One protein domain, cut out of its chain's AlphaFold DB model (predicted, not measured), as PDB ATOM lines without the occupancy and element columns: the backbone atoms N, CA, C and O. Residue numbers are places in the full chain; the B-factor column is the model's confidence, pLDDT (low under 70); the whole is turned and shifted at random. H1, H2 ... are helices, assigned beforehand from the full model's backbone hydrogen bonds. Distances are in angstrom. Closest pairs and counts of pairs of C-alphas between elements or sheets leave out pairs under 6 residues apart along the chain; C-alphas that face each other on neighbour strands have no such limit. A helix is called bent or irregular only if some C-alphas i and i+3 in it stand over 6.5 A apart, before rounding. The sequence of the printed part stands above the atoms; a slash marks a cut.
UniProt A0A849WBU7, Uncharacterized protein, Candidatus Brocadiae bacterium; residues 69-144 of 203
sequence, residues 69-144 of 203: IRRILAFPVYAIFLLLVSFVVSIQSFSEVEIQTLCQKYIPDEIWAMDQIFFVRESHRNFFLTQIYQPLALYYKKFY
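AT A GLANCE: This is residues 69 to 144 of the 203 residues of an uncharacterized protein of Candidatus Brocadiae bacterium (UniProt A0A849WBU7). Two long helices, H1 and H3, make a lopsided T: the last turn of H1 meets the side of H3, and the short helix H2 joins them, folding the chain back so that H2 runs near the first part of H3. Most of H1, residues 69 to 87, sticks out as the stem, and the far part of H3, residues 130 to 136 and 138 to 143, sticks out as one arm. The printed part has 76 residues with three named helices, in the order H1, H2, H3, and no named strand; its class is all helix. It is only just extended, close to loose, with a radius of gyration of the C-alphas of 17.2 A, and is flat, spanning 48 by 44 by 17 A.

HOW THE PARTS SIT: H1, residues 69 to 93, and H2, residues 96 to 106, are only just apart, their closest C-alphas 8.3 A from each other. H1 only just touches H3, residues 111 to 143, with 3 pairs of C-alphas within 8 A; the closest are those of Ile 91 and Arg 121, 7.4 A apart. H1 touches H3 with residues 91 to 92 alone, and H3 touches H1 with residues 121 to 125 alone; their lines are about perpendicular, at 81 degrees. H2 and H3 are close but not clearly touching, the closest C-alphas being those of Cys 103 and Met 114, 6.7 A apart. They run opposite ways at a shallow tilt of 32 degrees, only just short of steep. Every O i to N i+4 pair of H2 is within hydrogen-bond range, against 19 of 21 in H1 and 26 of 29 in H3.

IN THESE COORDINATES: H1 begins at C-alpha 69, (-22.387, 77.978, 41.109), and is 36.4 A long, with a kink of 26 degrees near residue 77; it is only just irregular, C-alphas 73 and 76 being 6.53 A apart. H2 begins at C-alpha 96, (-32.956, 107.668, 10.945). H3 is 46.8 A long, kinks by 27 degrees near residue 134 and ends at C-alpha 143, (-10.606, 83.433, -0.104). It is neither bent nor irregular, but only just: C-alphas 131 and 134 are 6.4 A apart.

THE WHOLE: The two C-alphas farthest apart, those of Asp 109 and Phe 143, are 51.2 A from each other. The printed part has no cut, and the links H1 to H2 and H2 to H3 are tight. The mean pLDDT of the printed part is 89.9, and no printed residue is under 70.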
ATOM      1  N   ILE A  69     -22.642  76.599  40.675       89.62
ATOM      2  CA  ILE A  69     -22.387  77.978  41.109       89.62
ATOM      3  C   ILE A  69     -21.756  78.839  40.001       89.62
ATOM      4  O   ILE A  69     -22.205  79.958  39.775       89.62
ATOM      5  N   ARG A  70     -20.757  78.336  39.255       86.75
ATOM      6  CA  ARG A  70     -20.162  79.096  38.137       86.75
ATOM      7  C   ARG A  70     -21.157  79.342  37.008       86.75
ATOM      8  O   ARG A  70     -21.073  80.377  36.360       86.75
ATOM      9  N   ARG A  71     -22.091  78.417  36.766       88.88
ATOM     10  CA  ARG A  71     -23.133  78.601  35.743       88.88
ATOM     11  C   ARG A  71     -24.152  79.654  36.172       88.88
ATOM     12  O   ARG A  71     -24.504  80.499  35.360       88.88
ATOM     13  N   ILE A  72     -24.558  79.640  37.441       93.88
ATOM     14  CA  ILE A  72     -25.486  80.635  37.995       93.88
ATOM     15  C   ILE A  72     -24.853  82.030  37.990       93.88
ATOM     16  O   ILE A  72     -25.494  82.978  37.559       93.88
ATOM     17  N   LEU A  73     -23.583  82.158  38.391       93.44
ATOM     18  CA  LEU A  73     -22.882  83.449  38.382       93.44
ATOM     19  C   LEU A  73     -22.583  83.968  36.970       93.44
ATOM     20  O   LEU A  73     -22.545  85.177  36.763       93.44
ATOM     21  N   ALA A  74     -22.384  83.082  35.992       93.62
ATOM     22  CA  ALA A  74     -22.178  83.494  34.606       93.62
ATOM     23  C   ALA A  74     -23.478  83.956  33.931       93.62
ATOM     24  O   ALA A  74     -23.434  84.818  33.057       93.62
ATOM     25  N   PHE A  75     -24.631  83.414  34.334       95.81
ATOM     26  CA  PHE A  75     -25.925  83.733  33.731       95.81
ATOM     27  C   PHE A  75     -26.249  85.240  33.665       95.81
ATOM     28  O   PHE A  75     -26.550  85.701  32.565       95.81
ATOM     29  N   PRO A  76     -26.152  86.041  34.748       95.38
ATOM     30  CA  PRO A  76     -26.448  87.472  34.674       95.38
ATOM     31  C   PRO A  76     -25.480  88.221  33.753       95.38
ATOM     32  O   PRO A  76     -25.902  89.113  33.025       95.38
ATOM     33  N   VAL A  77     -24.204  87.826  33.719       95.56
ATOM     34  CA  VAL A  77     -23.208  88.431  32.820       95.56
ATOM     35  C   VAL A  77     -23.581  88.170  31.359       95.56
ATOM     36  O   VAL A  77     -23.571  89.094  30.548       95.56
ATOM     37  N   TYR A  78     -23.979  86.939  31.027       96.00
ATOM     38  CA  TYR A  78     -24.468  86.603  29.688       96.00
ATOM     39  C   TYR A  78     -25.784  87.307  29.348       96.00
ATOM     40  O   TYR A  78     -25.946  87.758  28.221       96.00
ATOM     41  N   ALA A  79     -26.709  87.432  30.300       95.75
ATOM     42  CA  ALA A  79     -27.974  88.126  30.081       95.75
ATOM     43  C   ALA A  79     -27.754  89.617  29.779       95.75
ATOM     44  O   ALA A  79     -28.301  90.127  28.805       95.75
ATOM     45  N   ILE A  80     -26.898  90.296  30.551       95.62
ATOM     46  CA  ILE A  80     -26.512  91.694  30.300       95.62
ATOM     47  C   ILE A  80     -25.830  91.817  28.936       95.62
ATOM     48  O   ILE A  80     -26.169  92.699  28.154       95.62
ATOM     49  N   PHE A  81     -24.907  90.908  28.622       95.56
ATOM     50  CA  PHE A  81     -24.241  90.896  27.325       95.56
ATOM     51  C   PHE A  81     -25.237  90.741  26.164       95.56
ATOM     52  O   PHE A  81     -25.178  91.501  25.204       95.56
ATOM     53  N   LEU A  82     -26.192  89.811  26.264       95.06
ATOM     54  CA  LEU A  82     -27.230  89.616  25.248       95.06
ATOM     55  C   LEU A  82     -28.159  90.826  25.121       95.06
ATOM     56  O   LEU A  82     -28.527  91.180  24.004       95.06
ATOM     57  N   LEU A  83     -28.506  91.486  26.230       95.25
ATOM     58  CA  LEU A  83     -29.283  92.727  26.203       95.25
ATOM     59  C   LEU A  83     -28.526  93.849  25.489       95.25
ATOM     60  O   LEU A  83     -29.112  94.526  24.650       95.25
ATOM     61  N   LEU A  84     -27.228  94.009  25.756       91.81
ATOM     62  CA  LEU A  84     -26.395  95.005  25.080       91.81
ATOM     63  C   LEU A  84     -26.262  94.712  23.583       91.81
ATOM     64  O   LEU A  84     -26.420  95.616  22.768       91.81
ATOM     65  N   VAL A  85     -26.025  93.454  23.205       90.19
ATOM     66  CA  VAL A  85     -25.962  93.053  21.790       90.19
ATOM     67  C   VAL A  85     -27.306  93.297  21.101       90.19
ATOM     68  O   VAL A  85     -27.336  93.891  20.027       90.19
ATOM     69  N   SER A  86     -28.416  92.904  21.728       88.88
ATOM     70  CA  SER A  86     -29.768  93.139  21.205       88.88
ATOM     71  C   SER A  86     -30.064  94.631  21.037       88.88
ATOM     72  O   SER A  86     -30.582  95.051  20.003       88.88
ATOM     73  N   PHE A  87     -29.675  95.452  22.012       85.81
ATOM     74  CA  PHE A  87     -29.815  96.903  21.955       85.81
ATOM     75  C   PHE A  87     -29.011  97.512  20.800       85.81
ATOM     76  O   PHE A  87     -29.545  98.310  20.033       85.81
ATOM     77  N   VAL A  88     -27.759  97.083  20.609       84.31
ATOM     78  CA  VAL A  88     -26.918  97.543  19.492       84.31
ATOM     79  C   VAL A  88     -27.514  97.134  18.145       84.31
ATOM     80  O   VAL A  88     -27.593  97.966  17.243       84.31
ATOM     81  N   VAL A  89     -27.974  95.887  18.007       86.88
ATOM     82  CA  VAL A  89     -28.644  95.410  16.784       86.88
ATOM     83  C   VAL A  89     -29.921  96.204  16.521       86.88
ATOM     84  O   VAL A  89     -30.157  96.621  15.390       86.88
ATOM     85  N   SER A  90     -30.705  96.480  17.565       81.56
ATOM     86  CA  SER A  90     -31.920  97.287  17.462       81.56
ATOM     87  C   SER A  90     -31.592  98.685  16.937       81.56
ATOM     88  O   SER A  90     -32.136  99.081  15.910       81.56
ATOM     89  N   ILE A  91     -30.626  99.392  17.539       78.31
ATOM     90  CA  ILE A  91     -30.189 100.726  17.079       78.31
ATOM     91  C   ILE A  91     -29.720 100.707  15.621       78.31
ATOM     92  O   ILE A  91     -29.991 101.646  14.875       78.31
ATOM     93  N   GLN A  92     -29.018  99.653  15.202       80.06
ATOM     94  CA  GLN A  92     -28.572  99.524  13.814       80.06
ATOM     95  C   GLN A  92     -29.727  99.257  12.841       80.06
ATOM     96  O   GLN A  92     -29.634  99.658  11.683       80.06
ATOM     97  N   SER A  93     -30.795  98.598  13.296       86.50
ATOM     98  CA  SER A  93     -31.949  98.246  12.463       86.50
ATOM     99  C   SER A  93     -32.941  99.389  12.240       86.50
ATOM    100  O   SER A  93     -33.608  99.403  11.207       86.50
ATOM    101  N   PHE A  94     -33.023 100.358  13.156       86.56
ATOM    102  CA  PHE A  94     -33.947 101.484  13.013       86.56
ATOM    103  C   PHE A  94     -33.472 102.484  11.957       86.56
ATOM    104  O   PHE A  94     -32.303 102.879  11.912       86.56
ATOM    105  N   SER A  95     -34.397 102.958  11.126       87.50
ATOM    106  CA  SER A  95     -34.131 104.062  10.202       87.50
ATOM    107  C   SER A  95     -33.875 105.375  10.962       87.50
ATOM    108  O   SER A  95     -34.271 105.537  12.115       87.50
ATOM    109  N   GLU A  96     -33.174 106.334  10.348       86.19
ATOM    110  CA  GLU A  96     -32.956 107.668  10.945       86.19
ATOM    111  C   GLU A  96     -34.273 108.368  11.300       86.19
ATOM    112  O   GLU A  96     -34.383 108.941  12.384       86.19
ATOM    113  N   VAL A  97     -35.293 108.218  10.451       90.25
ATOM    114  CA  VAL A  97     -36.625 108.801  10.657       90.25
ATOM    115  C   VAL A  97     -37.317 108.195  11.879       90.25
ATOM    116  O   VAL A  97     -37.830 108.929  12.716       90.25
ATOM    117  N   GLU A  98     -37.298 106.869  12.035       91.00
ATOM    118  CA  GLU A  98     -37.927 106.214  13.190       91.00
ATOM    119  C   GLU A  98     -37.276 106.643  14.505       91.00
ATOM    120  O   GLU A  98     -37.985 106.978  15.454       91.00
ATOM    121  N   ILE A  99     -35.941 106.711  14.557       86.50
ATOM    122  CA  ILE A  99     -35.244 107.194  15.757       86.50
ATOM    123  C   ILE A  99     -35.635 108.638  16.053       86.50
ATOM    124  O   ILE A  99     -35.961 108.942  17.195       86.50
ATOM    125  N   GLN A 100     -35.679 109.507  15.043       87.38
ATOM    126  CA  GLN A 100     -36.085 110.894  15.240       87.38
ATOM    127  C   GLN A 100     -37.511 110.989  15.800       87.38
ATOM    128  O   GLN A 100     -37.746 111.729  16.753       87.38
ATOM    129  N   THR A 101     -38.450 110.188  15.281       92.00
ATOM    130  CA  THR A 101     -39.832 110.160  15.792       92.00
ATOM    131  C   THR A 101     -39.920 109.631  17.224       92.00
ATOM    132  O   THR A 101     -40.678 110.165  18.031       92.00
ATOM    133  N   LEU A 102     -39.126 108.613  17.575       89.25
ATOM    134  CA  LEU A 102     -39.062 108.080  18.936       89.25
ATOM    135  C   LEU A 102     -38.444 109.098  19.893       89.25
ATOM    136  O   LEU A 102     -39.011 109.358  20.951       89.25
ATOM    137  N   CYS A 103     -37.329 109.717  19.519       88.25
ATOM    138  CA  CYS A 103     -36.697 110.740  20.336       88.25
ATOM    139  C   CYS A 103     -37.642 111.931  20.535       88.25
ATOM    140  O   CYS A 103     -37.801 112.368  21.666       88.25
ATOM    141  N   GLN A 104     -38.355 112.393  19.501       90.00
ATOM    142  CA  GLN A 104     -39.338 113.478  19.653       90.00
ATOM    143  C   GLN A 104     -40.496 113.085  20.572       90.00
ATOM    144  O   GLN A 104     -41.027 113.919  21.298       90.00
ATOM    145  N   LYS A 105     -40.891 111.808  20.559       93.94
ATOM    146  CA  LYS A 105     -41.991 111.302  21.379       93.94
ATOM    147  C   LYS A 105     -41.623 111.142  22.855       93.94
ATOM    148  O   LYS A 105     -42.478 111.360  23.708       93.94
ATOM    149  N   TYR A 106     -40.400 110.706  23.154       92.19
ATOM    150  CA  TYR A 106     -39.977 110.369  24.520       92.19
ATOM    151  C   TYR A 106     -39.084 111.430  25.171       92.19
ATOM    152  O   TYR A 106     -38.999 111.465  26.395       92.19
ATOM    153  N   ILE A 107     -38.427 112.276  24.375       91.06
ATOM    154  CA  ILE A 107     -37.470 113.299  24.816       91.06
ATOM    155  C   ILE A 107     -37.719 114.600  24.016       91.06
ATOM    156  O   ILE A 107     -36.875 115.009  23.216       91.06
ATOM    157  N   PRO A 108     -38.898 115.236  24.158       82.12
ATOM    158  CA  PRO A 108     -39.285 116.368  23.311       82.12
ATOM    159  C   PRO A 108     -38.429 117.630  23.516       82.12
ATOM    160  O   PRO A 108     -38.271 118.396  22.568       82.12
ATOM    161  N   ASP A 109     -37.835 117.823  24.700       88.56
ATOM    162  CA  ASP A 109     -37.241 119.113  25.087       88.56
ATOM    163  C   ASP A 109     -35.702 119.119  25.174       88.56
ATOM    164  O   ASP A 109     -35.092 120.177  25.332       88.56
ATOM    165  N   GLU A 110     -35.035 117.970  25.027       89.38
ATOM    166  CA  GLU A 110     -33.571 117.886  25.136       89.38
ATOM    167  C   GLU A 110     -32.910 117.700  23.766       89.38
ATOM    168  O   GLU A 110     -32.508 116.601  23.378       89.38
ATOM    169  N   ILE A 111     -32.734 118.810  23.042       88.06
ATOM    170  CA  ILE A 111     -31.987 118.846  21.769       88.06
ATOM    171  C   ILE A 111     -30.594 118.214  21.940       88.06
ATOM    172  O   ILE A 111     -30.155 117.419  21.113       88.06
ATOM    173  N   TRP A 112     -29.930 118.489  23.069       90.62
ATOM    174  CA  TRP A 112     -28.614 117.926  23.376       90.62
ATOM    175  C   TRP A 112     -28.622 116.393  23.486       90.62
ATOM    176  O   TRP A 112     -27.690 115.740  23.014       90.62
ATOM    177  N   ALA A 113     -29.669 115.800  24.067       85.19
ATOM    178  CA  ALA A 113     -29.769 114.348  24.185       85.19
ATOM    179  C   ALA A 113     -29.909 113.686  22.807       85.19
ATOM    180  O   ALA A 113     -29.312 112.635  22.565       85.19
ATOM    181  N   MET A 114     -30.635 114.319  21.878       84.94
ATOM    182  CA  MET A 114     -30.724 113.838  20.497       84.94
ATOM    183  C   MET A 114     -29.362 113.831  19.810       84.94
ATOM    184  O   MET A 114     -28.977 112.807  19.244       84.94
ATOM    185  N   ASP A 115     -28.606 114.925  19.911       88.81
ATOM    186  CA  ASP A 115     -27.271 115.023  19.311       88.81
ATOM    187  C   ASP A 115     -26.325 113.944  19.848       88.81
ATOM    188  O   ASP A 115     -25.590 113.323  19.078       88.81
ATOM    189  N   GLN A 116     -26.381 113.645  21.151       88.69
ATOM    190  CA  GLN A 116     -25.597 112.555  21.740       88.69
ATOM    191  C   GLN A 116     -26.012 111.182  21.198       88.69
ATOM    192  O   GLN A 116     -25.149 110.358  20.888       88.69
ATOM    193  N   ILE A 117     -27.315 110.926  21.034       86.44
ATOM    194  CA  ILE A 117     -27.816 109.663  20.473       86.44
ATOM    195  C   ILE A 117     -27.331 109.490  19.028       86.44
ATOM    196  O   ILE A 117     -26.823 108.422  18.673       86.44
ATOM    197  N   PHE A 118     -27.433 110.536  18.203       86.62
ATOM    198  CA  PHE A 118     -26.943 110.507  16.824       86.62
ATOM    199  C   PHE A 118     -25.424 110.345  16.756       86.62
ATOM    200  O   PHE A 118     -24.935 109.518  15.984       86.62
ATOM    201  N   PHE A 119     -24.676 111.052  17.604       91.19
ATOM    202  CA  PHE A 119     -23.222 110.931  17.676       91.19
ATOM    203  C   PHE A 119     -22.779 109.510  18.045       91.19
ATOM    204  O   PHE A 119     -21.928 108.928  17.368       91.19
ATOM    205  N   VAL A 120     -23.378 108.911  19.081       85.81
ATOM    206  CA  VAL A 120     -23.070 107.533  19.494       85.81
ATOM    207  C   VAL A 120     -23.410 106.546  18.380       85.81
ATOM    208  O   VAL A 120     -22.611 105.655  18.088       85.81
ATOM    209  N   ARG A 121     -24.558 106.723  17.714       85.31
ATOM    210  CA  ARG A 121     -24.970 105.883  16.583       85.31
ATOM    211  C   ARG A 121     -23.965 105.948  15.435       85.31
ATOM    212  O   ARG A 121     -23.549 104.902  14.936       85.31
ATOM    213  N   GLU A 122     -23.573 107.150  15.027       88.31
ATOM    214  CA  GLU A 122     -22.643 107.358  13.917       88.31
ATOM    215  C   GLU A 122     -21.243 106.832  14.259       88.31
ATOM    216  O   GLU A 122     -20.625 106.119  13.468       88.31
ATOM    217  N   SER A 123     -20.774 107.078  15.484       89.19
ATOM    218  CA  SER A 123     -19.515 106.532  15.996       89.19
ATOM    219  C   SER A 123     -19.513 104.999  15.986       89.19
ATOM    220  O   SER A 123     -18.584 104.377  15.466       89.19
ATOM    221  N   HIS A 124     -20.591 104.367  16.463       84.69
ATOM    222  CA  HIS A 124     -20.741 102.913  16.409       84.69
ATOM    223  C   HIS A 124     -20.745 102.401  14.969       84.69
ATOM    224  O   HIS A 124     -20.017 101.461  14.652       84.69
ATOM    225  N   ARG A 125     -21.527 103.014  14.077       85.94
ATOM    226  CA  ARG A 125     -21.584 102.619  12.665       85.94
ATOM    227  C   ARG A 125     -20.196 102.656  12.028       85.94
ATOM    228  O   ARG A 125     -19.784 101.672  11.412       85.94
ATOM    229  N   ASN A 126     -19.453 103.738  12.242       88.81
ATOM    230  CA  ASN A 126     -18.093 103.894  11.733       88.81
ATOM    231  C   ASN A 126     -17.121 102.885  12.352       88.81
ATOM    232  O   ASN A 126     -16.317 102.292  11.631       88.81
ATOM    233  N   PHE A 127     -17.227 102.610  13.651       89.19
ATOM    234  CA  PHE A 127     -16.433 101.573  14.307       89.19
ATOM    235  C   PHE A 127     -16.682 100.192  13.691       89.19
ATOM    236  O   PHE A 127     -15.736  99.515  13.295       89.19
ATOM    237  N   PHE A 128     -17.943  99.775  13.544       85.56
ATOM    238  CA  PHE A 128     -18.273  98.471  12.964       85.56
ATOM    239  C   PHE A 128     -17.814  98.363  11.506       85.56
ATOM    240  O   PHE A 128     -17.256  97.334  11.116       85.56
ATOM    241  N   LEU A 129     -18.006  99.417  10.708       87.88
ATOM    242  CA  LEU A 129     -17.557  99.451   9.316       87.88
ATOM    243  C   LEU A 129     -16.036  99.307   9.202       87.88
ATOM    244  O   LEU A 129     -15.560  98.475   8.430       87.88
ATOM    245  N   THR A 130     -15.281 100.066   9.997       91.31
ATOM    246  CA  THR A 130     -13.813 100.120   9.901       91.31
ATOM    247  C   THR A 130     -13.116  98.945  10.582       91.31
ATOM    248  O   THR A 130     -12.169  98.395  10.028       91.31
ATOM    249  N   GLN A 131     -13.570  98.532  11.765       91.69
ATOM    250  CA  GLN A 131     -12.875  97.529  12.580       91.69
ATOM    251  C   GLN A 131     -13.329  96.102  12.298       91.69
ATOM    252  O   GLN A 131     -12.551  95.169  12.478       91.69
ATOM    253  N   ILE A 132     -14.580  95.909  11.871       88.75
ATOM    254  CA  ILE A 132     -15.145  94.567  11.700       88.75
ATOM    255  C   ILE A 132     -15.398  94.280  10.227       88.75
ATOM    256  O   ILE A 132     -14.817  93.346   9.675       88.75
ATOM    257  N   TYR A 133     -16.230  95.087   9.568       88.38
ATOM    258  CA  TYR A 133     -16.656  94.783   8.207       88.38
ATOM    259  C   TYR A 133     -15.527  94.917   7.191       88.38
ATOM    260  O   TYR A 133     -15.398  94.047   6.335       88.38
ATOM    261  N   GLN A 134     -14.681  95.944   7.284       92.81
ATOM    262  CA  GLN A 134     -13.588  96.134   6.331       92.81
ATOM    263  C   GLN A 134     -12.537  95.004   6.400       92.81
ATOM    264  O   GLN A 134     -12.249  94.420   5.352       92.81
ATOM    265  N   PRO A 135     -12.006  94.598   7.574       94.12
ATOM    266  CA  PRO A 135     -11.114  93.442   7.660       94.12
ATOM    267  C   PRO A 135     -11.786  92.141   7.223       94.12
ATOM    268  O   PRO A 135     -11.162  91.334   6.536       94.12
ATOM    269  N   LEU A 136     -13.063  91.948   7.569       92.19
ATOM    270  CA  LEU A 136     -13.814  90.762   7.169       92.19
ATOM    271  C   LEU A 136     -14.037  90.716   5.653       92.19
ATOM    272  O   LEU A 136     -13.899  89.654   5.054       92.19
ATOM    273  N   ALA A 137     -14.321  91.852   5.017       92.31
ATOM    274  CA  ALA A 137     -14.464  91.966   3.570       92.31
ATOM    275  C   ALA A 137     -13.133  91.694   2.854       92.31
ATOM    276  O   ALA A 137     -13.107  90.958   1.867       92.31
ATOM    277  N   LEU A 138     -12.017  92.219   3.374       94.75
ATOM    278  CA  LEU A 138     -10.674  91.913   2.868       94.75
ATOM    279  C   LEU A 138     -10.336  90.426   3.025       94.75
ATOM    280  O   LEU A 138      -9.799  89.816   2.098       94.75
ATOM    281  N   TYR A 139     -10.684  89.833   4.169       96.19
ATOM    282  CA  TYR A 139     -10.551  88.400   4.407       96.19
ATOM    283  C   TYR A 139     -11.372  87.608   3.385       96.19
ATOM    284  O   TYR A 139     -10.823  86.762   2.692       96.19
ATOM    285  N   TYR A 140     -12.655  87.925   3.205       93.94
ATOM    286  CA  TYR A 140     -13.524  87.240   2.246       93.94
ATOM    287  C   TYR A 140     -12.997  87.338   0.812       93.94
ATOM    288  O   TYR A 140     -12.905  86.326   0.119       93.94
ATOM    289  N   LYS A 141     -12.566  88.533   0.391       94.56
ATOM    290  CA  LYS A 141     -11.970  88.771  -0.930       94.56
ATOM    291  C   LYS A 141     -10.709  87.934  -1.160       94.56
ATOM    292  O   LYS A 141     -10.457  87.507  -2.280       94.56
ATOM    293  N   LYS A 142      -9.930  87.666  -0.105       96.56
ATOM    294  CA  LYS A 142      -8.739  86.808  -0.178       96.56
ATOM    295  C   LYS A 142      -9.083  85.341  -0.458       96.56
ATOM    296  O   LYS A 142      -8.314  84.676  -1.144       96.56
ATOM    297  N   PHE A 143     -10.196  84.835   0.075       96.75
ATOM    298  CA  PHE A 143     -10.606  83.433  -0.104       96.75
ATOM    299  C   PHE A 143     -11.480  83.205  -1.340       96.75
ATOM    300  O   PHE A 143     -11.505  82.093  -1.858       96.75
ATOM    301  N   TYR A 144     -12.160  84.244  -1.828       95.12
ATOM    302  CA  TYR A 144     -13.062  84.163  -2.977       95.12
ATOM    303  C   TYR A 144     -12.748  85.271  -3.996       95.12
ATOM    304  O   TYR A 144     -13.529  86.215  -4.134       95.12
TER     305      TYR A 144